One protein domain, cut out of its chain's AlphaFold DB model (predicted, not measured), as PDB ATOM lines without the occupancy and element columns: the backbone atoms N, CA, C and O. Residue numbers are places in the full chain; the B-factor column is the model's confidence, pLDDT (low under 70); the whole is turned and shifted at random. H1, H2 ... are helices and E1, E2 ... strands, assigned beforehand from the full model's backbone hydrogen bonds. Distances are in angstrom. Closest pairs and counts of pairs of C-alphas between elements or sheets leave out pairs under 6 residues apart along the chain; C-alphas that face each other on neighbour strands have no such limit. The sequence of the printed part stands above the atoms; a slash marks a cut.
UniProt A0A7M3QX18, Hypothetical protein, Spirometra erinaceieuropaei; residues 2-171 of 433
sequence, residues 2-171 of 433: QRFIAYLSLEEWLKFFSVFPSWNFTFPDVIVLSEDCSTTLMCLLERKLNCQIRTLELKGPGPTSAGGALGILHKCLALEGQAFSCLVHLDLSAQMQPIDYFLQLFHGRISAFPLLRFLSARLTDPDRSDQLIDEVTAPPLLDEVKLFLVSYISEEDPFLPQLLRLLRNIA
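What this domain is: This is residues 2 to 171 of the 433 residues of the protein "Hypothetical protein" of Spirometra erinaceieuropaei (UniProt A0A7M3QX18). The printed part is a short solenoid, a chain wound in stacked turns: the parallel strands E1, E2, E3, E4 and E5 stand side by side as one wall, and the helices H3, H4, H5 and H6 lie in the returns along one side of it. H1 and H2 lie beyond the E1 end, where residues 18 to 24 stick out. The printed part has 170 residues, with six named helices and five named strands in the order H1, H2, E1, H3, E2, H4, E3, H5, E4, E5, H6; the class is mixed, helices and strands, though under half of the residues are in named elements. The sheet's order is E1, E2, E3, E4, E5, all parallel. The whole is compact, with a radius of gyration of the C-alphas of 16.6 A, yet elongated, spanning 56 by 32 by 27 A.

Where its parts are: H1 is residues 2 to 5, beginning at C-alpha 2 (187.331, 80.146, 176.868). H2 follows at residues 10 to 19, 14.4 A long. E1 is residues 30 to 33, H3 residues 38 to 46 with 12.3 A, and E2 residues 55 to 58. H4, the longest helix, is residues 68 to 79 and measures 17.7 A from C-alpha 68 (193.170, 95.713, 149.417) to C-alpha 79. E3, the longest strand by residues, is residues 89 to 98, 19.8 A, and bends by 94 degrees at residue 95. H5 is residues 99 to 104. E4 is residues 118 to 124, 19.7 A, and E5 residues 144 to 149, 16.2 A. H6, residues 160 to 166 with 10.0 A, ends at C-alpha 166 (173.110, 91.621, 144.367).

How they stand to each other: The sheet is twisted, with E1 and E5 as its edge strands. E1 and E2 are parallel at 18 degrees, with N 31 and O 55 within hydrogen-bond range at 2.8 A. E2 and E3 stand at 26 degrees, with N 56 and O 89 at 2.9 A. E3 and E4 stand at 3 degrees, with N 92 and O 120 at 2.8 A and, past the bend, N 97 and O 122 at 2.8 A. E4 and E5 stand at 11 degrees, with N 123 and O 148 at 2.8 A. E1, H3, E2, then E2, H4, E3, then E3, H5, E4 are strand-helix-strand units, two parallel neighbour strands with a helix between, each with a right-handed crossover. H4 only grazes the sheet, with its residues 68 to 70. H5 is on the sheet at a height of 7.8 A, only just over E3, on which 3 of its 6 C-alphas fall, and stands up from the sheet at 44 degrees. H3 and H4 touch at a shallow tilt of 15 degrees, the same way; their closest C-alphas, of Ser 38 and Ile 72, are 5.9 A apart. H4 and H5 are close but not clearly touching, the closest C-alphas being those of Leu 70 and Phe 102 at 6.6 A. H5 and H6 are also close but not clearly touching, the C-alphas of Leu 103 and Leu 163 being closest at 6.9 A. H2 is close to but not clearly touching H3, the C-alphas of Glu 11 and Thr 40 being closest at 6.9 A. H1 is close to but not clearly touching H2, with the C-alphas of Ile 5 and Trp 13 closest at 6.9 A. Every O i to N i+4 pair is within hydrogen-bond range in H2, H3, H5 and H6; H4 has 7 of 8, and H1 is too short for such a pair.

The domain as a whole: The two C-alphas farthest apart, those of Ser 22 and Glu 155, are 56.9 A apart. The printed part has no cut. The links H5 to E4, 13 residues, and E4 to E5, 19 residues, are long. The mean pLDDT of the printed part is 77.0, and 53 residues are under 70, among them residues 2 to 8, 33 to 51 and 60 to 68.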
ATOM      1  N   GLN A   2     188.103  79.449 177.926       52.22
ATOM      2  CA  GLN A   2     187.331  80.146 176.868       52.22
ATOM      3  C   GLN A   2     187.297  81.679 177.018       52.22
ATOM      4  O   GLN A   2     187.516  82.395 176.050       52.22
ATOM      5  N   ARG A   3     187.133  82.189 178.248       54.94
ATOM      6  CA  ARG A   3     187.231  83.632 178.535       54.94
ATOM      7  C   ARG A   3     188.590  84.242 178.188       54.94
ATOM      8  O   ARG A   3     188.635  85.415 177.887       54.94
ATOM      9  N   PHE A   4     189.676  83.473 178.253       60.25
ATOM     10  CA  PHE A   4     191.034  83.957 177.989       60.25
ATOM     11  C   PHE A   4     191.298  84.098 176.483       60.25
ATOM     12  O   PHE A   4     191.845  85.100 176.044       60.25
ATOM     13  N   ILE A   5     190.821  83.132 175.696       63.03
ATOM     14  CA  ILE A   5     190.932  83.106 174.229       63.03
ATOM     15  C   ILE A   5     190.258  84.331 173.599       63.03
ATOM     16  O   ILE A   5     190.766  84.870 172.625       63.03
ATOM     17  N   ALA A   6     189.159  84.804 174.193       60.34
ATOM     18  CA  ALA A   6     188.432  85.986 173.731       60.34
ATOM     19  C   ALA A   6     189.240  87.300 173.807       60.34
ATOM     20  O   ALA A   6     188.842  88.279 173.184       60.34
ATOM     21  N   TYR A   7     190.346  87.337 174.561       64.38
ATOM     22  CA  TYR A   7     191.215  88.517 174.678       64.38
ATOM     23  C   TYR A   7     192.487  88.431 173.828       64.38
ATOM     24  O   TYR A   7     193.241  89.407 173.773       64.38
ATOM     25  N   LEU A   8     192.735  87.283 173.190       63.88
ATOM     26  CA  LEU A   8     193.876  87.099 172.303       63.88
ATOM     27  C   LEU A   8     193.585  87.745 170.948       63.88
ATOM     28  O   LEU A   8     192.493  87.597 170.398       63.88
ATOM     29  N   SER A   9     194.579  88.426 170.384       70.25
ATOM     30  CA  SER A   9     194.560  88.761 168.962       70.25
ATOM     31  C   SER A   9     194.564  87.479 168.122       70.25
ATOM     32  O   SER A   9     194.949  86.408 168.593       70.25
ATOM     33  N   LEU A  10     194.169  87.568 166.851       71.44
ATOM     34  CA  LEU A  10     194.178  86.412 165.949       71.44
ATOM     35  C   LEU A  10     195.581  85.796 165.802       71.44
ATOM     36  O   LEU A  10     195.728  84.577 165.738       71.44
ATOM     37  N   GLU A  11     196.620  86.633 165.798       71.75
ATOM     38  CA  GLU A  11     198.014  86.189 165.744       71.75
ATOM     39  C   GLU A  11     198.436  85.482 167.042       71.75
ATOM     40  O   GLU A  11     199.066  84.423 167.005       71.75
ATOM     41  N   GLU A  12     198.056  86.026 168.200       74.00
ATOM     42  CA  GLU A  12     198.292  85.393 169.500       74.00
ATOM     43  C   GLU A  12     197.538  84.066 169.606       74.00
ATOM     44  O   GLU A  12     198.108  83.073 170.053       74.00
ATOM     45  N   TRP A  13     196.291  84.019 169.131       76.12
ATOM     46  CA  TRP A  13     195.486  82.806 169.059       76.12
ATOM     47  C   TRP A  13     196.171  81.736 168.209       76.12
ATOM     48  O   TRP A  13     196.307  80.598 168.648       76.12
ATOM     49  N   LEU A  14     196.670  82.103 167.024       73.50
ATOM     50  CA  LEU A  14     197.407  81.202 166.134       73.50
ATOM     51  C   LEU A  14     198.680  80.648 166.778       73.50
ATOM     52  O   LEU A  14     198.961  79.453 166.649       73.50
ATOM     53  N   LYS A  15     199.437  81.499 167.484       75.38
ATOM     54  CA  LYS A  15     200.618  81.085 168.254       75.38
ATOM     55  C   LYS A  15     200.211  80.110 169.359       75.38
ATOM     56  O   LYS A  15     200.771  79.019 169.437       75.38
ATOM     57  N   PHE A  16     199.184  80.436 170.140       73.94
ATOM     58  CA  PHE A  16     198.663  79.571 171.203       73.94
ATOM     59  C   PHE A  16     198.176  78.216 170.679       73.94
ATOM     60  O   PHE A  16     198.546  77.179 171.227       73.94
ATOM     61  N   PHE A  17     197.396  78.210 169.597       72.94
ATOM     62  CA  PHE A  17     196.903  76.991 168.959       72.94
ATOM     63  C   PHE A  17     198.057  76.112 168.463       72.94
ATOM     64  O   PHE A  17     198.014  74.896 168.620       72.94
ATOM     65  N   SER A  18     199.115  76.717 167.907       72.06
ATOM     66  CA  SER A  18     200.278  75.963 167.423       72.06
ATOM     67  C   SER A  18     201.077  75.279 168.537       72.06
ATOM     68  O   SER A  18     201.640  74.214 168.305       72.06
ATOM     69  N   VAL A  19     201.099  75.861 169.742       76.19
ATOM     70  CA  VAL A  19     201.794  75.295 170.910       76.19
ATOM     71  C   VAL A  19     200.931  74.245 171.615       76.19
ATOM     72  O   VAL A  19     201.455  73.252 172.114       76.19
ATOM     73  N   PHE A  20     199.607  74.427 171.635       71.06
ATOM     74  CA  PHE A  20     198.672  73.540 172.336       71.06
ATOM     75  C   PHE A  20     197.572  72.991 171.405       71.06
ATOM     76  O   PHE A  20     196.386  73.248 171.629       71.06
ATOM     77  N   PRO A  21     197.914  72.198 170.372       65.62
ATOM     78  CA  PRO A  21     196.946  71.738 169.371       65.62
ATOM     79  C   PRO A  21     195.887  70.776 169.938       65.62
ATOM     80  O   PRO A  21     194.777  70.697 169.420       65.62
ATOM     81  N   SER A  22     196.194  70.066 171.027       65.88
ATOM     82  CA  SER A  22     195.285  69.108 171.675       65.88
ATOM     83  C   SER A  22     194.167  69.762 172.495       65.88
ATOM     84  O   SER A  22     193.273  69.067 172.976       65.88
ATOM     85  N   TRP A  23     194.198  71.085 172.679       59.28
ATOM     86  CA  TRP A  23     193.295  71.793 173.591       59.28
ATOM     87  C   TRP A  23     191.948  72.201 172.966       59.28
ATOM     88  O   TRP A  23     191.176  72.901 173.618       59.28
ATOM     89  N   ASN A  24     191.620  71.719 171.755       62.53
ATOM     90  CA  ASN A  24     190.319  71.889 171.080       62.53
ATOM     91  C   ASN A  24     189.735  73.305 171.233       62.53
ATOM     92  O   ASN A  24     188.584  73.496 171.633       62.53
ATOM     93  N   PHE A  25     190.560  74.313 170.957       65.50
ATOM     94  CA  PHE A  25     190.142  75.701 171.067       65.50
ATOM     95  C   PHE A  25     189.080  76.035 170.021       65.50
ATOM     96  O   PHE A  25     189.230  75.717 168.841       65.50
ATOM     97  N   THR A  26     188.024  76.722 170.449       65.69
ATOM     98  CA  THR A  26     187.058  77.326 169.532       65.69
ATOM     99  C   THR A  26     187.741  78.421 168.725       65.69
ATOM    100  O   THR A  26     188.409  79.296 169.286       65.69
ATOM    101  N   PHE A  27     187.578  78.333 167.408       69.19
ATOM    102  CA  PHE A  27     188.044  79.330 166.460       69.19
ATOM    103  C   PHE A  27     187.335  80.675 166.715       69.19
ATOM    104  O   PHE A  27     186.172  80.659 167.115       69.19
ATOM    105  N   PRO A  28     187.997  81.831 166.531       70.31
ATOM    106  CA  PRO A  28     187.335  83.124 166.670       70.31
ATOM    107  C   PRO A  28     186.236  83.312 165.614       70.31
ATOM    108  O   PRO A  28     186.508  83.307 164.416       70.31
ATOM    109  N   ASP A  29     185.001  83.533 166.059       74.12
ATOM    110  CA  ASP A  29     183.856  83.748 165.159       74.12
ATOM    111  C   ASP A  29     183.887  85.132 164.483       74.12
ATOM    112  O   ASP A  29     183.261  85.333 163.440       74.12
ATOM    113  N   VAL A  30     184.602  86.090 165.083       76.75
ATOM    114  CA  VAL A  30     184.738  87.473 164.616       76.75
ATOM    115  C   VAL A  30     186.192  87.730 164.253       76.75
ATOM    116  O   VAL A  30     187.078  87.652 165.105       76.75
ATOM    117  N   ILE A  31     186.426  88.070 162.992       74.81
ATOM    118  CA  ILE A  31     187.728  88.476 162.484       74.81
ATOM    119  C   ILE A  31     187.650  89.940 162.081       74.81
ATOM    120  O   ILE A  31     186.825  90.339 161.263       74.81
ATOM    121  N   VAL A  32     188.557  90.730 162.639       73.50
ATOM    122  CA  VAL A  32     188.757  92.120 162.249       73.50
ATOM    123  C   VAL A  32     190.121  92.212 161.579       73.50
ATOM    124  O   VAL A  32     191.137  91.943 162.220       73.50
ATOM    125  N   LEU A  33     190.147  92.545 160.292       69.88
ATOM    126  CA  LEU A  33     191.374  92.697 159.517       69.88
ATOM    127  C   LEU A  33     191.816  94.160 159.519       69.88
ATOM    128  O   LEU A  33     191.068  95.045 159.104       69.88
ATOM    129  N   SER A  34     193.050  94.395 159.958       67.88
ATOM    130  CA  SER A  34     193.781  95.650 159.749       67.88
ATOM    131  C   SER A  34     194.784  95.517 158.593       67.88
ATOM    132  O   SER A  34     194.981  94.412 158.084       67.88
ATOM    133  N   GLU A  35     195.411  96.636 158.203       56.97
ATOM    134  CA  GLU A  35     196.285  96.853 157.023       56.97
ATOM    135  C   GLU A  35     197.201  95.684 156.590       56.97
ATOM    136  O   GLU A  35     197.393  95.511 155.390       56.97
ATOM    137  N   ASP A  36     197.693  94.837 157.506       55.41
ATOM    138  CA  ASP A  36     198.711  93.804 157.229       55.41
ATOM    139  C   ASP A  36     198.288  92.329 157.446       55.41
ATOM    140  O   ASP A  36     199.111  91.415 157.370       55.41
ATOM    141  N   CYS A  37     197.009  92.017 157.671       54.66
ATOM    142  CA  CYS A  37     196.601  90.659 158.089       54.66
ATOM    143  C   CYS A  37     196.440  89.615 156.956       54.66
ATOM    144  O   CYS A  37     195.907  88.525 157.189       54.66
ATOM    145  N   SER A  38     196.898  89.914 155.733       59.75
ATOM    146  CA  SER A  38     196.776  89.013 154.570       59.75
ATOM    147  C   SER A  38     197.445  87.655 154.786       59.75
ATOM    148  O   SER A  38     196.873  86.622 154.442       59.75
ATOM    149  N   THR A  39     198.618  87.636 155.417       62.34
ATOM    150  CA  THR A  39     199.351  86.409 155.747       62.34
ATOM    151  C   THR A  39     198.616  85.595 156.802       62.34
ATOM    152  O   THR A  39     198.481  84.384 156.664       62.34
ATOM    153  N   THR A  40     198.067  86.254 157.822       64.62
ATOM    154  CA  THR A  40     197.343  85.606 158.918       64.62
ATOM    155  C   THR A  40     196.094  84.881 158.424       64.62
ATOM    156  O   THR A  40     195.892  83.720 158.775       64.62
ATOM    157  N   LEU A  41     195.276  85.525 157.580       67.50
ATOM    158  CA  LEU A  41     194.052  84.909 157.057       67.50
ATOM    159  C   LEU A  41     194.354  83.747 156.097       67.50
ATOM    160  O   LEU A  41     193.720  82.696 156.180       67.50
ATOM    161  N   MET A  42     195.379  83.897 155.255       66.62
ATOM    162  CA  MET A  42     195.843  82.824 154.371       66.62
ATOM    163  C   MET A  42     196.369  81.623 155.168       66.62
ATOM    164  O   MET A  42     195.953  80.497 154.910       66.62
ATOM    165  N   CYS A  43     197.184  81.846 156.207       65.25
ATOM    166  CA  CYS A  43     197.665  80.774 157.083       65.25
ATOM    167  C   CYS A  43     196.530  80.037 157.815       65.25
ATOM    168  O   CYS A  43     196.654  78.842 158.085       65.25
ATOM    169  N   LEU A  44     195.434  80.722 158.162       65.69
ATOM    170  CA  LEU A  44     194.269  80.090 158.798       65.69
ATOM    171  C   LEU A  44     193.571  79.116 157.842       65.69
ATOM    172  O   LEU A  44     193.195  78.018 158.258       65.69
ATOM    173  N   LEU A  45     193.443  79.494 156.569       65.88
ATOM    174  CA  LEU A  45     192.800  78.673 155.542       65.88
ATOM    175  C   LEU A  45     193.689  77.527 155.056       65.88
ATOM    176  O   LEU A  45     193.213  76.401 154.938       65.88
ATOM    177  N   GLU A  46     194.989  77.766 154.866       66.81
ATOM    178  CA  GLU A  46     195.960  76.713 154.526       66.81
ATOM    179  C   GLU A  46     195.989  75.597 155.577       66.81
ATOM    180  O   GLU A  46     196.174  74.423 155.254       66.81
ATOM    181  N   ARG A  47     195.755  75.945 156.847       63.56
ATOM    182  CA  ARG A  47     195.721  74.985 157.953       63.56
ATOM    183  C   ARG A  47     194.439  74.155 158.026       63.56
ATOM    184  O   ARG A  47     194.350  73.310 158.915       63.56
ATOM    185  N   LYS A  48     193.469  74.368 157.121       61.34
ATOM    186  CA  LYS A  48     192.154  73.697 157.110       61.34
ATOM    187  C   LYS A  48     191.498  73.664 158.488       61.34
ATOM    188  O   LYS A  48     190.816  72.702 158.849       61.34
ATOM    189  N   LEU A  49     191.737  74.702 159.288       59.69
ATOM    190  CA  LEU A  49     190.951  74.892 160.492       59.69
ATOM    191  C   LEU A  49     189.505  75.004 160.010       59.69
ATOM    192  O   LEU A  49     189.254  75.617 158.974       59.69
ATOM    193  N   ASN A  50     188.568  74.347 160.695       54.78
ATOM    194  CA  ASN A  50     187.141  74.500 160.418       54.78
ATOM    195  C   ASN A  50     186.752  75.946 160.771       54.78
ATOM    196  O   ASN A  50     186.194  76.207 161.835       54.78
ATOM    197  N   CYS A  51     187.150  76.886 159.916       62.25
ATOM    198  CA  CYS A  51     187.047  78.320 160.078       62.25
ATOM    199  C   CYS A  51     185.570  78.681 159.968       62.25
ATOM    200  O   CYS A  51     185.061  78.976 158.891       62.25
ATOM    201  N   GLN A  52     184.858  78.635 161.090       74.12
ATOM    202  CA  GLN A  52     183.484  79.121 161.188       74.12
ATOM    203  C   GLN A  52     183.486  80.647 161.324       74.12
ATOM    204  O   GLN A  52     182.941  81.195 162.276       74.12
ATOM    205  N   ILE A  53     184.139  81.341 160.389       79.38
ATOM    206  CA  ILE A  53     184.174  82.804 160.384       79.38
ATOM    207  C   ILE A  53     182.737  83.280 160.175       79.38
ATOM    208  O   ILE A  53     182.155  83.032 159.120       79.38
ATOM    209  N   ARG A  54     182.157  83.931 161.186       86.31
ATOM    210  CA  ARG A  54     180.793  84.478 161.141       86.31
ATOM    211  C   ARG A  54     180.787  85.959 160.816       86.31
ATOM    212  O   ARG A  54     179.902  86.412 160.095       86.31
ATOM    213  N   THR A  55     181.775  86.689 161.311       86.62
ATOM    214  CA  THR A  55     181.913  88.123 161.080       86.62
ATOM    215  C   THR A  55     183.299  88.419 160.548       86.62
ATOM    216  O   THR A  55     184.294  87.993 161.135       86.62
ATOM    217  N   LEU A  56     183.350  89.170 159.454       86.62
ATOM    218  CA  LEU A  56     184.572  89.716 158.898       86.62
ATOM    219  C   LEU A  56     184.414  91.224 158.715       86.62
ATOM    220  O   LEU A  56     183.529  91.674 157.990       86.62
ATOM    221  N   GLU A  57     185.272  91.992 159.372       85.25
ATOM    222  CA  GLU A  57     185.267  93.454 159.322       85.25
ATOM    223  C   GLU A  57     186.650  93.975 158.950       85.25
ATOM    224  O   GLU A  57     187.664  93.449 159.411       85.25
ATOM    225  N   LEU A  58     186.704  95.043 158.162       76.44
ATOM    226  CA  LEU A  58     187.930  95.799 157.933       76.44
ATOM    227  C   LEU A  58     188.002  96.987 158.888       76.44
ATOM    228  O   LEU A  58     187.032  97.729 159.039       76.44
ATOM    229  N   LYS A  59     189.169  97.208 159.498       72.56
ATOM    230  CA  LYS A  59     189.462  98.423 160.269       72.56
ATOM    231  C   LYS A  59     190.739  99.098 159.789       72.56
ATOM    232  O   LYS A  59     191.703  98.435 159.418       72.56
ATOM    233  N   GLY A  60     190.745 100.424 159.899       64.69
ATOM    234  CA  GLY A  60     191.864 101.276 159.503       64.69
ATOM    235  C   GLY A  60     191.817 101.685 158.028       64.69
ATOM    236  O   GLY A  60     190.945 101.212 157.290       64.69
ATOM    237  N   PRO A  61     192.731 102.577 157.599       54.66
ATOM    238  CA  PRO A  61     192.975 102.784 156.178       54.66
ATOM    239  C   PRO A  61     193.327 101.423 155.569       54.66
ATOM    240  O   PRO A  61     193.798 100.527 156.257       54.66
ATOM    241  N   GLY A  62     192.976 101.178 154.315       52.31
ATOM    242  CA  GLY A  62     193.366  99.921 153.684       52.31
ATOM    243  C   GLY A  62     194.834  99.896 153.313       52.31
ATOM    244  O   GLY A  62     195.499 100.929 153.393       52.31
ATOM    245  N   PRO A  63     195.331  98.751 152.812       48.09
ATOM    246  CA  PRO A  63     196.548  98.765 152.018       48.09
ATOM    247  C   PRO A  63     196.439  99.900 150.992       48.09
ATOM    248  O   PRO A  63     195.412 100.046 150.333       48.09
ATOM    249  N   THR A  64     197.485 100.710 150.852       46.53
ATOM    250  CA  THR A  64     197.521 101.856 149.925       46.53
ATOM    251  C   THR A  64     197.454 101.453 148.443       46.53
ATOM    252  O   THR A  64     197.412 102.317 147.570       46.53
ATOM    253  N   SER A  65     197.435 100.150 148.145       46.91
ATOM    254  CA  SER A  65     197.253  99.565 146.816       46.91
ATOM    255  C   SER A  65     195.790  99.214 146.525       46.91
ATOM    256  O   SER A  65     195.100  98.656 147.381       46.91
ATOM    257  N   ALA A  66     195.357  99.431 145.282       46.97
ATOM    258  CA  ALA A  66     194.040  99.022 144.805       46.97
ATOM    259  C   ALA A  66     193.822  97.498 144.952       46.97
ATOM    260  O   ALA A  66     194.744  96.698 144.769       46.97
ATOM    261  N   GLY A  67     192.616  97.108 145.378       54.78
ATOM    262  CA  GLY A  67     192.226  95.714 145.620       54.78
ATOM    263  C   GLY A  67     192.432  95.183 147.047       54.78
ATOM    264  O   GLY A  67     191.995  94.067 147.309       54.78
ATOM    265  N   GLY A  68     193.036  95.955 147.965       67.88
ATOM    266  CA  GLY A  68     193.170  95.713 149.417       67.88
ATOM    267  C   GLY A  68     192.688  94.360 149.981       67.88
ATOM    268  O   GLY A  68     193.268  93.302 149.719       67.88
ATOM    269  N   ALA A  69     191.637  94.390 150.808       72.19
ATOM    270  CA  ALA A  69     191.048  93.188 151.400       72.19
ATOM    271  C   ALA A  69     190.357  92.253 150.394       72.19
ATOM    272  O   ALA A  69     190.312  91.042 150.619       72.19
ATOM    273  N   LEU A  70     189.849  92.785 149.278       81.38
ATOM    274  CA  LEU A  70     189.234  91.974 148.224       81.38
ATOM    275  C   LEU A  70     190.210  90.947 147.656       81.38
ATOM    276  O   LEU A  70     189.847  89.788 147.479       81.38
ATOM    277  N   GLY A  71     191.469  91.327 147.437       77.88
ATOM    278  CA  GLY A  71     192.504  90.420 146.952       77.88
ATOM    279  C   GLY A  71     192.767  89.263 147.917       77.88
ATOM    280  O   GLY A  71     193.037  88.146 147.477       77.88
ATOM    281  N   ILE A  72     192.650  89.499 149.226       76.31
ATOM    282  CA  ILE A  72     192.749  88.443 150.241       76.31
ATOM    283  C   ILE A  72     191.541  87.517 150.113       76.31
ATOM    284  O   ILE A  72     191.724  86.316 149.947       76.31
ATOM    285  N   LEU A  73     190.325  88.064 150.117       82.81
ATOM    286  CA  LEU A  73     189.087  87.289 149.992       82.81
ATOM    287  C   LEU A  73     189.059  86.414 148.735       82.81
ATOM    288  O   LEU A  73     188.726  85.234 148.816       82.81
ATOM    289  N   HIS A  74     189.491  86.954 147.597       84.25
ATOM    290  CA  HIS A  74     189.619  86.210 146.345       84.25
ATOM    291  C   HIS A  74     190.608  85.055 146.447       84.25
ATOM    292  O   HIS A  74     190.287  83.934 146.059       84.25
ATOM    293  N   LYS A  75     191.793  85.288 147.022       80.00
ATOM    294  CA  LYS A  75     192.772  84.214 147.258       80.00
ATOM    295  C   LYS A  75     192.212  83.130 148.176       80.00
ATOM    296  O   LYS A  75     192.457  81.952 147.947       80.00
ATOM    297  N   CYS A  76     191.439  83.523 149.181       80.62
ATOM    298  CA  CYS A  76     190.805  82.607 150.121       80.62
ATOM    299  C   CYS A  76     189.778  81.709 149.436       80.62
ATOM    300  O   CYS A  76     189.830  80.494 149.599       80.62
ATOM    301  N   LEU A  77     188.902  82.298 148.620       83.44
ATOM    302  CA  LEU A  77     187.924  81.566 147.816       83.44
ATOM    303  C   LEU A  77     188.584  80.671 146.762       83.44
ATOM    304  O   LEU A  77     188.095  79.577 146.492       83.44
ATOM    305  N   ALA A  78     189.706  81.110 146.186       84.38
ATOM    306  CA  ALA A  78     190.473  80.310 145.239       84.38
ATOM    307  C   ALA A  78     191.145  79.092 145.900       84.38
ATOM    308  O   ALA A  78     191.248  78.041 145.269       84.38
ATOM    309  N   LEU A  79     191.600  79.222 147.153       80.56
ATOM    310  CA  LEU A  79     192.167  78.112 147.926       80.56
ATOM    311  C   LEU A  79     191.092  77.143 148.433       80.56
ATOM    312  O   LEU A  79     191.272  75.931 148.352       80.56
ATOM    313  N   GLU A  80     189.993  77.676 148.965       82.12
ATOM    314  CA  GLU A  80     188.888  76.914 149.541       82.12
ATOM    315  C   GLU A  80     187.566  77.614 149.201       82.12
ATOM    316  O   GLU A  80     187.176  78.602 149.824       82.12
ATOM    317  N   GLY A  81     186.838  77.085 148.214       82.00
ATOM    318  CA  GLY A  81     185.616  77.719 147.699       82.00
ATOM    319  C   GLY A  81     184.483  77.859 148.724       82.00
ATOM    320  O   GLY A  81     183.544  78.616 148.498       82.00
ATOM    321  N   GLN A  82     184.558  77.143 149.851       83.69
ATOM    322  CA  GLN A  82     183.602  77.218 150.963       83.69
ATOM    323  C   GLN A  82     184.169  77.934 152.203       83.69
ATOM    324  O   GLN A  82     183.567  77.856 153.280       83.69
ATOM    325  N   ALA A  83     185.286  78.661 152.060       80.25
ATOM    326  CA  ALA A  83     185.967  79.373 153.146       80.25
ATOM    327  C   ALA A  83     185.042  80.298 153.955       80.25
ATOM    328  O   ALA A  83     185.225  80.458 155.159       80.25
ATOM    329  N   PHE A  84     184.029  80.877 153.305       86.81
ATOM    330  CA  PHE A  84     183.085  81.819 153.912       86.81
ATOM    331  C   PHE A  84     181.649  81.280 153.975       86.81
ATOM    332  O   PHE A  84     180.697  82.043 154.127       86.81
ATOM    333  N   SER A  85     181.483  79.954 153.933       88.94
ATOM    334  CA  SER A  85     180.172  79.288 154.014       88.94
ATOM    335  C   SER A  85     179.380  79.628 155.286       88.94
ATOM    336  O   SER A  85     178.150  79.615 155.275       88.94
ATOM    337  N   CYS A  86     180.076  79.966 156.376       89.25
ATOM    338  CA  CYS A  86     179.482  80.343 157.661       89.25
ATOM    339  C   CYS A  86     179.361  81.861 157.878       89.25
ATOM    340  O   CYS A  86     178.876  82.276 158.933       89.25
ATOM    341  N   LEU A  87     179.805  82.679 156.918       91.00
ATOM    342  CA  LEU A  87     179.888  84.126 157.078       91.00
ATOM    343  C   LEU A  87     178.489  84.748 157.071       91.00
ATOM    344  O   LEU A  87     177.717  84.549 156.138       91.00
ATOM    345  N   VAL A  88     178.181  85.511 158.119       94.69
ATOM    346  CA  VAL A  88     176.897  86.194 158.343       94.69
ATOM    347  C   VAL A  88     177.028  87.704 158.149       94.69
ATOM    348  O   VAL A  88     176.081  88.342 157.686       94.69
ATOM    349  N   HIS A  89     178.192  88.273 158.469       94.44
ATOM    350  CA  HIS A  89     178.447  89.711 158.422       94.44
ATOM    351  C   HIS A  89     179.771  90.010 157.717       94.44
ATOM    352  O   HIS A  89     180.820  89.528 158.147       94.44
ATOM    353  N   LEU A  90     179.720  90.824 156.660       93.38
ATOM    354  CA  LEU A  90     180.885  91.269 155.898       93.38
ATOM    355  C   LEU A  90     180.899  92.797 155.802       93.38
ATOM    356  O   LEU A  90     180.031  93.380 155.157       93.38
ATOM    357  N   ASP A  91     181.890  93.440 156.415       90.81
ATOM    358  CA  ASP A  91     182.085  94.891 156.340       90.81
ATOM    359  C   ASP A  91     183.437  95.232 155.709       90.81
ATOM    360  O   ASP A  91     184.497  95.026 156.301       90.81
ATOM    361  N   LEU A  92     183.378  95.767 154.491       87.81
ATOM    362  CA  LEU A  92     184.510  96.222 153.692       87.81
ATOM    363  C   LEU A  92     184.580  97.756 153.589       87.81
ATOM    364  O   LEU A  92     185.396  98.276 152.829       87.81
ATOM    365  N   SER A  93     183.728  98.492 154.312       84.62
ATOM    366  CA  SER A  93     183.494  99.933 154.117       84.62
ATOM    367  C   SER A  93     184.623 100.852 154.586       84.62
ATOM    368  O   SER A  93     184.693 102.016 154.169       84.62
ATOM    369  N   ALA A  94     185.522 100.336 155.429       79.94
ATOM    370  CA  ALA A  94     186.687 101.072 155.914       79.94
ATOM    371  C   ALA A  94     187.690 101.403 154.794       79.94
ATOM    372  O   ALA A  94     188.466 102.347 154.923       79.94
ATOM    373  N   GLN A  95     187.663 100.653 153.689       78.88
ATOM    374  CA  GLN A  95     188.594 100.789 152.570       78.88
ATOM    375  C   GLN A  95     187.820 100.975 151.262       78.88
ATOM    376  O   GLN A  95     186.702 100.489 151.128       78.88
ATOM    377  N   MET A  96     188.418 101.667 150.295       81.12
ATOM    378  CA  MET A  96     187.855 101.793 148.949       81.12
ATOM    379  C   MET A  96     188.032 100.486 148.171       81.12
ATOM    380  O   MET A  96     189.120  99.913 148.166       81.12
ATOM    381  N   GLN A  97     186.960 100.027 147.533       82.88
ATOM    382  CA  GLN A  97     186.884  98.755 146.829       82.88
ATOM    383  C   GLN A  97     186.495  98.987 145.363       82.88
ATOM    384  O   GLN A  97     185.389  99.475 145.117       82.88
ATOM    385  N   PRO A  98     187.339  98.606 144.390       85.12
ATOM    386  CA  PRO A  98     186.955  98.620 142.982       85.12
ATOM    387  C   PRO A  98     185.720  97.743 142.745       85.12
ATOM    388  O   PRO A  98     185.662  96.597 143.212       85.12
ATOM    389  N   ILE A  99     184.711  98.287 142.058       86.94
ATOM    390  CA  ILE A  99     183.412  97.619 141.879       86.94
ATOM    391  C   ILE A  99     183.527  96.278 141.139       86.94
ATOM    392  O   ILE A  99     182.850  95.315 141.502       86.94
ATOM    393  N   ASP A 100     184.428  96.178 140.163       86.31
ATOM    394  CA  ASP A 100     184.706  94.964 139.397       86.31
ATOM    395  C   ASP A 100     185.218  93.835 140.303       86.31
ATOM    396  O   ASP A 100     184.627  92.754 140.362       86.31
ATOM    397  N   TYR A 101     186.257  94.093 141.100       86.44
ATOM    398  CA  TYR A 101     186.780  93.102 142.046       86.44
ATOM    399  C   TYR A 101     185.778  92.758 143.148       86.44
ATOM    400  O   TYR A 101     185.737  91.613 143.606       86.44
ATOM    401  N   PHE A 102     184.968  93.720 143.589       90.06
ATOM    402  CA  PHE A 102     183.929  93.475 144.582       90.06
ATOM    403  C   PHE A 102     182.871  92.499 144.056       90.06
ATOM    404  O   PHE A 102     182.564  91.504 144.712       90.06
ATOM    405  N   LEU A 103     182.347  92.743 142.853       91.19
ATOM    406  CA  LEU A 103     181.314  91.905 142.244       91.19
ATOM    407  C   LEU A 103     181.817  90.495 141.924       91.19
ATOM    408  O   LEU A 103     181.050  89.537 142.036       91.19
ATOM    409  N   GLN A 104     183.110  90.339 141.620       89.94
ATOM    410  CA  GLN A 104     183.719  89.023 141.412       89.94
ATOM    411  C   GLN A 104     183.589  88.106 142.638       89.94
ATOM    412  O   GLN A 104     183.560  86.889 142.468       89.94
ATOM    413  N   LEU A 105     183.479  88.638 143.866       90.06
ATOM    414  CA  LEU A 105     183.263  87.803 145.060       90.06
ATOM    415  C   LEU A 105     181.953  87.011 144.986       90.06
ATOM    416  O   LEU A 105     181.826  85.937 145.570       90.06
ATOM    417  N   PHE A 106     180.973  87.554 144.271       92.06
ATOM    418  CA  PHE A 106     179.640  86.990 144.121       92.06
ATOM    419  C   PHE A 106     179.461  86.298 142.765       92.06
ATOM    420  O   PHE A 106     178.335  85.985 142.374       92.06
ATOM    421  N   HIS A 107     180.556  86.062 142.037       88.94
ATOM    422  CA  HIS A 107     180.517  85.375 140.760       88.94
ATOM    423  C   HIS A 107     180.266  83.869 140.923       88.94
ATOM    424  O   HIS A 107     180.759  83.220 141.847       88.94
ATOM    425  N   GLY A 108     179.537  83.302 139.962       85.19
ATOM    426  CA  GLY A 108     179.260  81.871 139.870       85.19
ATOM    427  C   GLY A 108     177.845  81.503 140.305       85.19
ATOM    428  O   GLY A 108     177.101  82.309 140.850       85.19
ATOM    429  N   ARG A 109     177.449  80.253 140.042       83.88
ATOM    430  CA  ARG A 109     176.064  79.778 140.253       83.88
ATOM    431  C   ARG A 109     175.700  79.526 141.711       83.88
ATOM    432  O   ARG A 109     174.526  79.531 142.065       83.88
ATOM    433  N   ILE A 110     176.697  79.223 142.536       86.06
ATOM    434  CA  ILE A 110     176.524  78.930 143.956       86.06
ATOM    435  C   ILE A 110     177.184  80.069 144.709       86.06
ATOM    436  O   ILE A 110     178.369  80.323 144.515       86.06
ATOM    437  N   SER A 111     176.417  80.747 145.561       88.56
ATOM    438  CA  SER A 111     176.965  81.812 146.395       88.56
ATOM    439  C   SER A 111     178.040  81.242 147.318       88.56
ATOM    440  O   SER A 111     177.786  80.287 148.053       88.56
ATOM    441  N   ALA A 112     179.216  81.867 147.320       88.50
ATOM    442  CA  ALA A 112     180.270  81.585 148.290       88.50
ATOM    443  C   ALA A 112     179.891  82.008 149.726       88.50
ATOM    444  O   ALA A 112     180.571  81.647 150.686       88.50
ATOM    445  N   PHE A 113     178.784  82.746 149.871       92.94
ATOM    446  CA  PHE A 113     178.321  83.348 151.117       92.94
ATOM    447  C   PHE A 113     176.862  82.963 151.435       92.94
ATOM    448  O   PHE A 113     176.006  83.832 151.592       92.94
ATOM    449  N   PRO A 114     176.518  81.668 151.537       93.38
ATOM    450  CA  PRO A 114     175.131  81.210 151.659       93.38
ATOM    451  C   PRO A 114     174.405  81.719 152.916       93.38
ATOM    452  O   PRO A 114     173.177  81.765 152.919       93.38
ATOM    453  N   LEU A 115     175.136  82.097 153.972       94.81
ATOM    454  CA  LEU A 115     174.574  82.594 155.233       94.81
ATOM    455  C   LEU A 115     174.692  84.111 155.430       94.81
ATOM    456  O   LEU A 115     174.311  84.606 156.493       94.81
ATOM    457  N   LEU A 116     175.190  84.849 154.434       95.81
ATOM    458  CA  LEU A 116     175.448  86.280 154.572       95.81
ATOM    459  C   LEU A 116     174.142  87.057 154.690       95.81
ATOM    460  O   LEU A 116     173.262  86.919 153.846       95.81
ATOM    461  N   ARG A 117     174.042  87.875 155.740       96.56
ATOM    462  CA  ARG A 117     172.870  88.703 156.060       96.56
ATOM    463  C   ARG A 117     173.165  90.191 155.988       96.56
ATOM    464  O   ARG A 117     172.277  90.949 155.611       96.56
ATOM    465  N   PHE A 118     174.387  90.585 156.334       97.00
ATOM    466  CA  PHE A 118     174.842  91.969 156.306       97.00
ATOM    467  C   PHE A 118     176.044  92.121 155.378       97.00
ATOM    468  O   PHE A 118     177.023  91.381 155.509       97.00
ATOM    469  N   LEU A 119     175.978  93.109 154.487       96.44
ATOM    470  CA  LEU A 119     177.063  93.474 153.586       96.44
ATOM    471  C   LEU A 119     177.276  94.986 153.589       96.44
ATOM    472  O   LEU A 119     176.364  95.747 153.279       96.44
ATOM    473  N   SER A 120     178.496  95.429 153.870       93.81
ATOM    474  CA  SER A 120     178.878  96.827 153.705       93.81
ATOM    475  C   SER A 120     180.110  96.969 152.830       93.81
ATOM    476  O   SER A 120     181.072  96.220 152.981       93.81
ATOM    477  N   ALA A 121     180.081  97.921 151.901       90.44
ATOM    478  CA  ALA A 121     181.191  98.184 150.998       90.44
ATOM    479  C   ALA A 121     181.249  99.659 150.604       90.44
ATOM    480  O   ALA A 121     180.222 100.313 150.414       90.44
ATOM    481  N   ARG A 122     182.471 100.171 150.452       85.81
ATOM    482  CA  ARG A 122     182.743 101.488 149.879       85.81
ATOM    483  C   ARG A 122     183.293 101.293 148.476       85.81
ATOM    484  O   ARG A 122     184.430 100.857 148.336       85.81
ATOM    485  N   LEU A 123     182.472 101.563 147.470       85.62
ATOM    486  CA  LEU A 123     182.752 101.249 146.076       85.62
ATOM    487  C   LEU A 123     183.385 102.437 145.347       85.62
ATOM    488  O   LEU A 123     182.995 103.591 145.553       85.62
ATOM    489  N   THR A 124     184.353 102.120 144.497       82.75
ATOM    490  CA  THR A 124     185.016 103.030 143.559       82.75
ATOM    491  C   THR A 124     184.941 102.484 142.137       82.75
ATOM    492  O   THR A 124     184.467 101.366 141.916       82.75
ATOM    493  N   ASP A 125     185.464 103.266 141.196       80.06
ATOM    494  CA  ASP A 125     185.571 102.917 139.786       80.06
ATOM    495  C   ASP A 125     186.275 101.566 139.600       80.06
ATOM    496  O   ASP A 125     187.106 101.176 140.434       80.06
ATOM    497  N   PRO A 126     185.927 100.832 138.531       81.62
ATOM    498  CA  PRO A 126     186.555  99.559 138.233       81.62
ATOM    499  C   PRO A 126     188.047  99.747 137.946       81.62
ATOM    500  O   PRO A 126     188.451 100.650 137.213       81.62
ATOM    501  N   ASP A 127     188.864  98.840 138.471       78.31
ATOM    502  CA  ASP A 127     190.306  98.821 138.204       78.31
ATOM    503  C   ASP A 127     190.607  98.243 136.807       78.31
ATOM    504  O   ASP A 127     191.634  98.560 136.197       78.31
ATOM    505  N   ARG A 128     189.738  97.356 136.297       70.00
ATOM    506  CA  ARG A 128     189.846  96.741 134.969       70.00
ATOM    507  C   ARG A 128     188.501  96.776 134.244       70.00
ATOM    508  O   ARG A 128     187.619  95.966 134.503       70.00
ATOM    509  N   SER A 129     188.383  97.648 133.246       60.59
ATOM    510  CA  SER A 129     187.200  97.763 132.375       60.59
ATOM    511  C   SER A 129     186.932  96.538 131.487       60.59
ATOM    512  O   SER A 129     185.861  96.420 130.900       60.59
ATOM    513  N   ASP A 130     187.903  95.632 131.364       58.41
ATOM    514  CA  ASP A 130     187.942  94.645 130.278       58.41
ATOM    515  C   ASP A 130     187.324  93.290 130.674       58.41
ATOM    516  O   ASP A 130     187.139  92.415 129.827       58.41
ATOM    517  N   GLN A 131     187.034  93.087 131.965       61.53
ATOM    518  CA  GLN A 131     186.480  91.842 132.499       61.53
ATOM    519  C   GLN A 131     185.001  92.012 132.837       61.53
ATOM    520  O   GLN A 131     184.627  92.385 133.947       61.53
ATOM    521  N   LEU A 132     184.152  91.689 131.865       64.94
ATOM    522  CA  LEU A 132     182.721  91.518 132.097       64.94
ATOM    523  C   LEU A 132     182.490  90.286 132.981       64.94
ATOM    524  O   LEU A 132     182.979  89.194 132.693       64.94
ATOM    525  N   ILE A 133     181.752  90.472 134.072       72.44
ATOM    526  CA  ILE A 133     181.325  89.392 134.960       72.44
ATOM    527  C   ILE A 133     179.953  88.930 134.467       72.44
ATOM    528  O   ILE A 133     178.957  89.637 134.612       72.44
ATOM    529  N   ASP A 134     179.903  87.741 133.871       68.81
ATOM    530  CA  ASP A 134     178.697  87.256 133.185       68.81
ATOM    531  C   ASP A 134     177.491  87.090 134.134       68.81
ATOM    532  O   ASP A 134     176.356  87.451 133.803       68.81
ATOM    533  N   GLU A 135     177.729  86.576 135.346       81.38
ATOM    534  CA  GLU A 135     176.690  86.303 136.345       81.38
ATOM    535  C   GLU A 135     177.163  86.659 137.763       81.38
ATOM    536  O   GLU A 135     178.207  86.185 138.218       81.38
ATOM    537  N   VAL A 136     176.354  87.465 138.464       87.56
ATOM    538  CA  VAL A 136     176.471  87.765 139.898       87.56
ATOM    539  C   VAL A 136     175.300  87.110 140.621       87.56
ATOM    540  O   VAL A 136     174.137  87.372 140.298       87.56
ATOM    541  N   THR A 137     175.610  86.272 141.606       88.81
ATOM    542  CA  THR A 137     174.627  85.561 142.423       88.81
ATOM    543  C   THR A 137     174.510  86.220 143.786       88.81
ATOM    544  O   THR A 137     175.419  86.149 144.616       88.81
ATOM    545  N   ALA A 138     173.348  86.822 144.038       89.94
ATOM    546  CA  ALA A 138     173.040  87.383 145.342       89.94
ATOM    547  C   ALA A 138     173.045  86.292 146.430       89.94
ATOM    548  O   ALA A 138     172.443  85.229 146.230       89.94
ATOM    549  N   PRO A 139     173.670  86.540 147.593       93.94
ATOM    550  CA  PRO A 139     173.532  85.662 148.743       93.94
ATOM    551  C   PRO A 139     172.049  85.488 149.116       93.94
ATOM    552  O   PRO A 139     171.310  86.472 149.188       93.94
ATOM    553  N   PRO A 140     171.580  84.252 149.361       93.56
ATOM    554  CA  PRO A 140     170.151  83.966 149.490       93.56
ATOM    555  C   PRO A 140     169.514  84.560 150.754       93.56
ATOM    556  O   PRO A 140     168.298  84.746 150.789       93.56
ATOM    557  N   LEU A 141     170.317  84.840 151.785       95.31
ATOM    558  CA  LEU A 141     169.871  85.380 153.072       95.31
ATOM    559  C   LEU A 141     170.251  86.854 153.276       95.31
ATOM    560  O   LEU A 141     170.081  87.362 154.388       95.31
ATOM    561  N   LEU A 142     170.747  87.529 152.231       95.88
ATOM    562  CA  LEU A 142     171.161  88.926 152.322       95.88
ATOM    563  C   LEU A 142     169.953  89.809 152.635       95.88
ATOM    564  O   LEU A 142     168.953  89.773 151.916       95.88
ATOM    565  N   ASP A 143     170.053  90.585 153.710       95.50
ATOM    566  CA  ASP A 143     168.930  91.321 154.294       95.50
ATOM    567  C   ASP A 143     169.242  92.818 154.406       95.50
ATOM    568  O   ASP A 143     168.415  93.652 154.038       95.50
ATOM    569  N   GLU A 144     170.459  93.158 154.841       96.94
ATOM    570  CA  GLU A 144     170.931  94.533 155.001       96.94
ATOM    571  C   GLU A 144     172.172  94.791 154.145       96.94
ATOM    572  O   GLU A 144     173.158  94.049 154.207       96.94
ATOM    573  N   VAL A 145     172.126  95.872 153.362       96.38
ATOM    574  CA  VAL A 145     173.251  96.327 152.543       96.38
ATOM    575  C   VAL A 145     173.535  97.804 152.783       96.38
ATOM    576  O   VAL A 145     172.624  98.632 152.774       96.38
ATOM    577  N   LYS A 146     174.815  98.143 152.961       93.62
ATOM    578  CA  LYS A 146     175.303  99.524 153.059       93.62
ATOM    579  C   LYS A 146     176.337  99.803 151.977       93.62
ATOM    580  O   LYS A 146     177.431  99.240 152.017       93.62
ATOM    581  N   LEU A 147     176.000 100.682 151.042       90.94
ATOM    582  CA  LEU A 147     176.862 101.080 149.936       90.94
ATOM    583  C   LEU A 147     177.321 102.522 150.129       90.94
ATOM    584  O   LEU A 147     176.499 103.423 150.264       90.94
ATOM    585  N   PHE A 148     178.632 102.734 150.100       86.31
ATOM    586  CA  PHE A 148     179.227 104.065 150.022       86.31
ATOM    587  C   PHE A 148     179.797 104.238 148.617       86.31
ATOM    588  O   PHE A 148     180.811 103.625 148.294       86.31
ATOM    589  N   LEU A 149     179.134 105.023 147.777       82.00
ATOM    590  CA  LEU A 149     179.496 105.226 146.378       82.00
ATOM    591  C   LEU A 149     180.375 106.475 146.284       82.00
ATOM    592  O   LEU A 149     179.936 107.570 146.626       82.00
ATOM    593  N   VAL A 150     181.644 106.305 145.905       72.56
ATOM    594  CA  VAL A 150     182.648 107.388 145.947       72.56
ATOM    595  C   VAL A 150     182.935 107.979 144.561       72.56
ATOM    596  O   VAL A 150     183.465 109.085 144.478       72.56
ATOM    597  N   SER A 151     182.584 107.279 143.483       65.75
ATOM    598  CA  SER A 151     182.917 107.661 142.106       65.75
ATOM    599  C   SER A 151     181.761 107.428 141.125       65.75
ATOM    600  O   SER A 151     180.714 106.894 141.498       65.75
ATOM    601  N   TYR A 152     181.944 107.898 139.888       59.59
ATOM    602  CA  TYR A 152     180.902 107.976 138.866       59.59
ATOM    603  C   TYR A 152     180.621 106.609 138.235       59.59
ATOM    604  O   TYR A 152     181.433 106.072 137.485       59.59
ATOM    605  N   ILE A 153     179.421 106.090 138.484       62.53
ATOM    606  CA  ILE A 153     178.870 104.933 137.776       62.53
ATOM    607  C   ILE A 153     178.102 105.479 136.569       62.53
ATOM    608  O   ILE A 153     177.044 106.079 136.728       62.53
ATOM    609  N   SER A 154     178.642 105.300 135.363       61.00
ATOM    610  CA  SER A 154     177.992 105.741 134.119       61.00
ATOM    611  C   SER A 154     176.688 104.982 133.839       61.00
ATOM    612  O   SER A 154     176.524 103.836 134.244       61.00
ATOM    613  N   GLU A 155     175.779 105.559 133.050       60.72
ATOM    614  CA  GLU A 155     174.621 104.832 132.492       60.72
ATOM    615  C   GLU A 155     175.034 103.656 131.599       60.72
ATOM    616  O   GLU A 155     174.331 102.649 131.521       60.72
ATOM    617  N   GLU A 156     176.196 103.770 130.954       64.38
ATOM    618  CA  GLU A 156     176.806 102.701 130.158       64.38
ATOM    619  C   GLU A 156     177.654 101.739 131.011       64.38
ATOM    620  O   GLU A 156     178.333 100.873 130.460       64.38
ATOM    621  N   ASP A 157     177.648 101.880 132.344       70.38
ATOM    622  CA  ASP A 157     178.460 101.050 133.230       70.38
ATOM    623  C   ASP A 157     177.931  99.600 133.269       70.38
ATOM    624  O   ASP A 157     176.825  99.341 133.767       70.38
ATOM    625  N   PRO A 158     178.719  98.614 132.794       74.81
ATOM    626  CA  PRO A 158     178.316  97.211 132.811       74.81
ATOM    627  C   PRO A 158     178.189  96.618 134.226       74.81
ATOM    628  O   PRO A 158     177.572  95.558 134.389       74.81
ATOM    629  N   PHE A 159     178.756  97.264 135.248       81.12
ATOM    630  CA  PHE A 159     178.764  96.797 136.633       81.12
ATOM    631  C   PHE A 159     177.503  97.201 137.404       81.12
ATOM    632  O   PHE A 159     177.110  96.489 138.332       81.12
ATOM    633  N   LEU A 160     176.801  98.268 137.002       79.50
ATOM    634  CA  LEU A 160     175.576  98.701 137.679       79.50
ATOM    635  C   LEU A 160     174.483  97.613 137.655       79.50
ATOM    636  O   LEU A 160     174.026  97.222 138.732       79.50
ATOM    637  N   PRO A 161     174.101  97.013 136.506       80.81
ATOM    638  CA  PRO A 161     173.129  95.915 136.486       80.81
ATOM    639  C   PRO A 161     173.519  94.730 137.380       80.81
ATOM    640  O   PRO A 161     172.657  94.070 137.964       80.81
ATOM    641  N   GLN A 162     174.815  94.452 137.505       85.38
ATOM    642  CA  GLN A 162     175.332  93.361 138.327       85.38
ATOM    643  C   GLN A 162     175.246  93.681 139.824       85.38
ATOM    644  O   GLN A 162     174.787  92.840 140.601       85.38
ATOM    645  N   LEU A 163     175.605  94.905 140.222       87.31
ATOM    646  CA  LEU A 163     175.415  95.400 141.586       87.31
ATOM    647  C   LEU A 163     173.943  95.334 141.985       87.31
ATOM    648  O   LEU A 163     173.605  94.922 143.087       87.31
ATOM    649  N   LEU A 164     173.041  95.653 141.069       84.44
ATOM    650  CA  LEU A 164     171.611  95.617 141.337       84.44
ATOM    651  C   LEU A 164     171.085  94.191 141.510       84.44
ATOM    652  O   LEU A 164     170.267  93.945 142.393       84.44
ATOM    653  N   ARG A 165     171.601  93.216 140.750       86.00
ATOM    654  CA  ARG A 165     171.279  91.796 140.976       86.00
ATOM    655  C   ARG A 165     171.633  91.353 142.396       86.00
ATOM    656  O   ARG A 165     170.870  90.579 142.973       86.00
ATOM    657  N   LEU A 166     172.719  91.873 142.974       89.38
ATOM    658  CA  LEU A 166     173.110  91.621 144.367       89.38
ATOM    659  C   LEU A 166     172.061  92.139 145.370       89.38
ATOM    660  O   LEU A 166     171.836  91.510 146.401       89.38
ATOM    661  N   LEU A 167     171.379  93.243 145.049       90.00
ATOM    662  CA  LEU A 167     170.383  93.899 145.907       90.00
ATOM    663  C   LEU A 167     168.975  93.282 145.828       90.00
ATOM    664  O   LEU A 167     168.086  93.706 146.559       90.00
ATOM    665  N   ARG A 168     168.756  92.263 144.986       86.69
ATOM    666  CA  ARG A 168     167.419  91.763 144.609       86.69
ATOM    667  C   ARG A 168     166.480  91.381 145.770       86.69
ATOM    668  O   ARG A 168     165.263  91.367 145.610       86.69
ATOM    669  N   ASN A 169     167.025  90.974 146.914       84.44
ATOM    670  CA  ASN A 169     166.253  90.341 147.992       84.44
ATOM    671  C   ASN A 169     166.385  91.023 149.357       84.44
ATOM    672  O   ASN A 169     165.975  90.435 150.358       84.44
ATOM    673  N   ILE A 170     166.913  92.244 149.391       94.56
ATOM    674  CA  ILE A 170     167.234  92.948 150.636       94.56
ATOM    675  C   ILE A 170     166.000  93.621 151.248       94.56
ATOM    676  O   ILE A 170     165.074  94.018 150.536       94.56
ATOM    677  N   ALA A 171     165.994  93.771 152.573       94.69
ATOM    678  CA  ALA A 171     164.981  94.515 153.319       94.69
ATOM    679  C   ALA A 171     165.463  95.910 153.744       94.69
ATOM    680  O   ALA A 171     164.639  96.814 153.896       94.69
TER     681      ALA A 171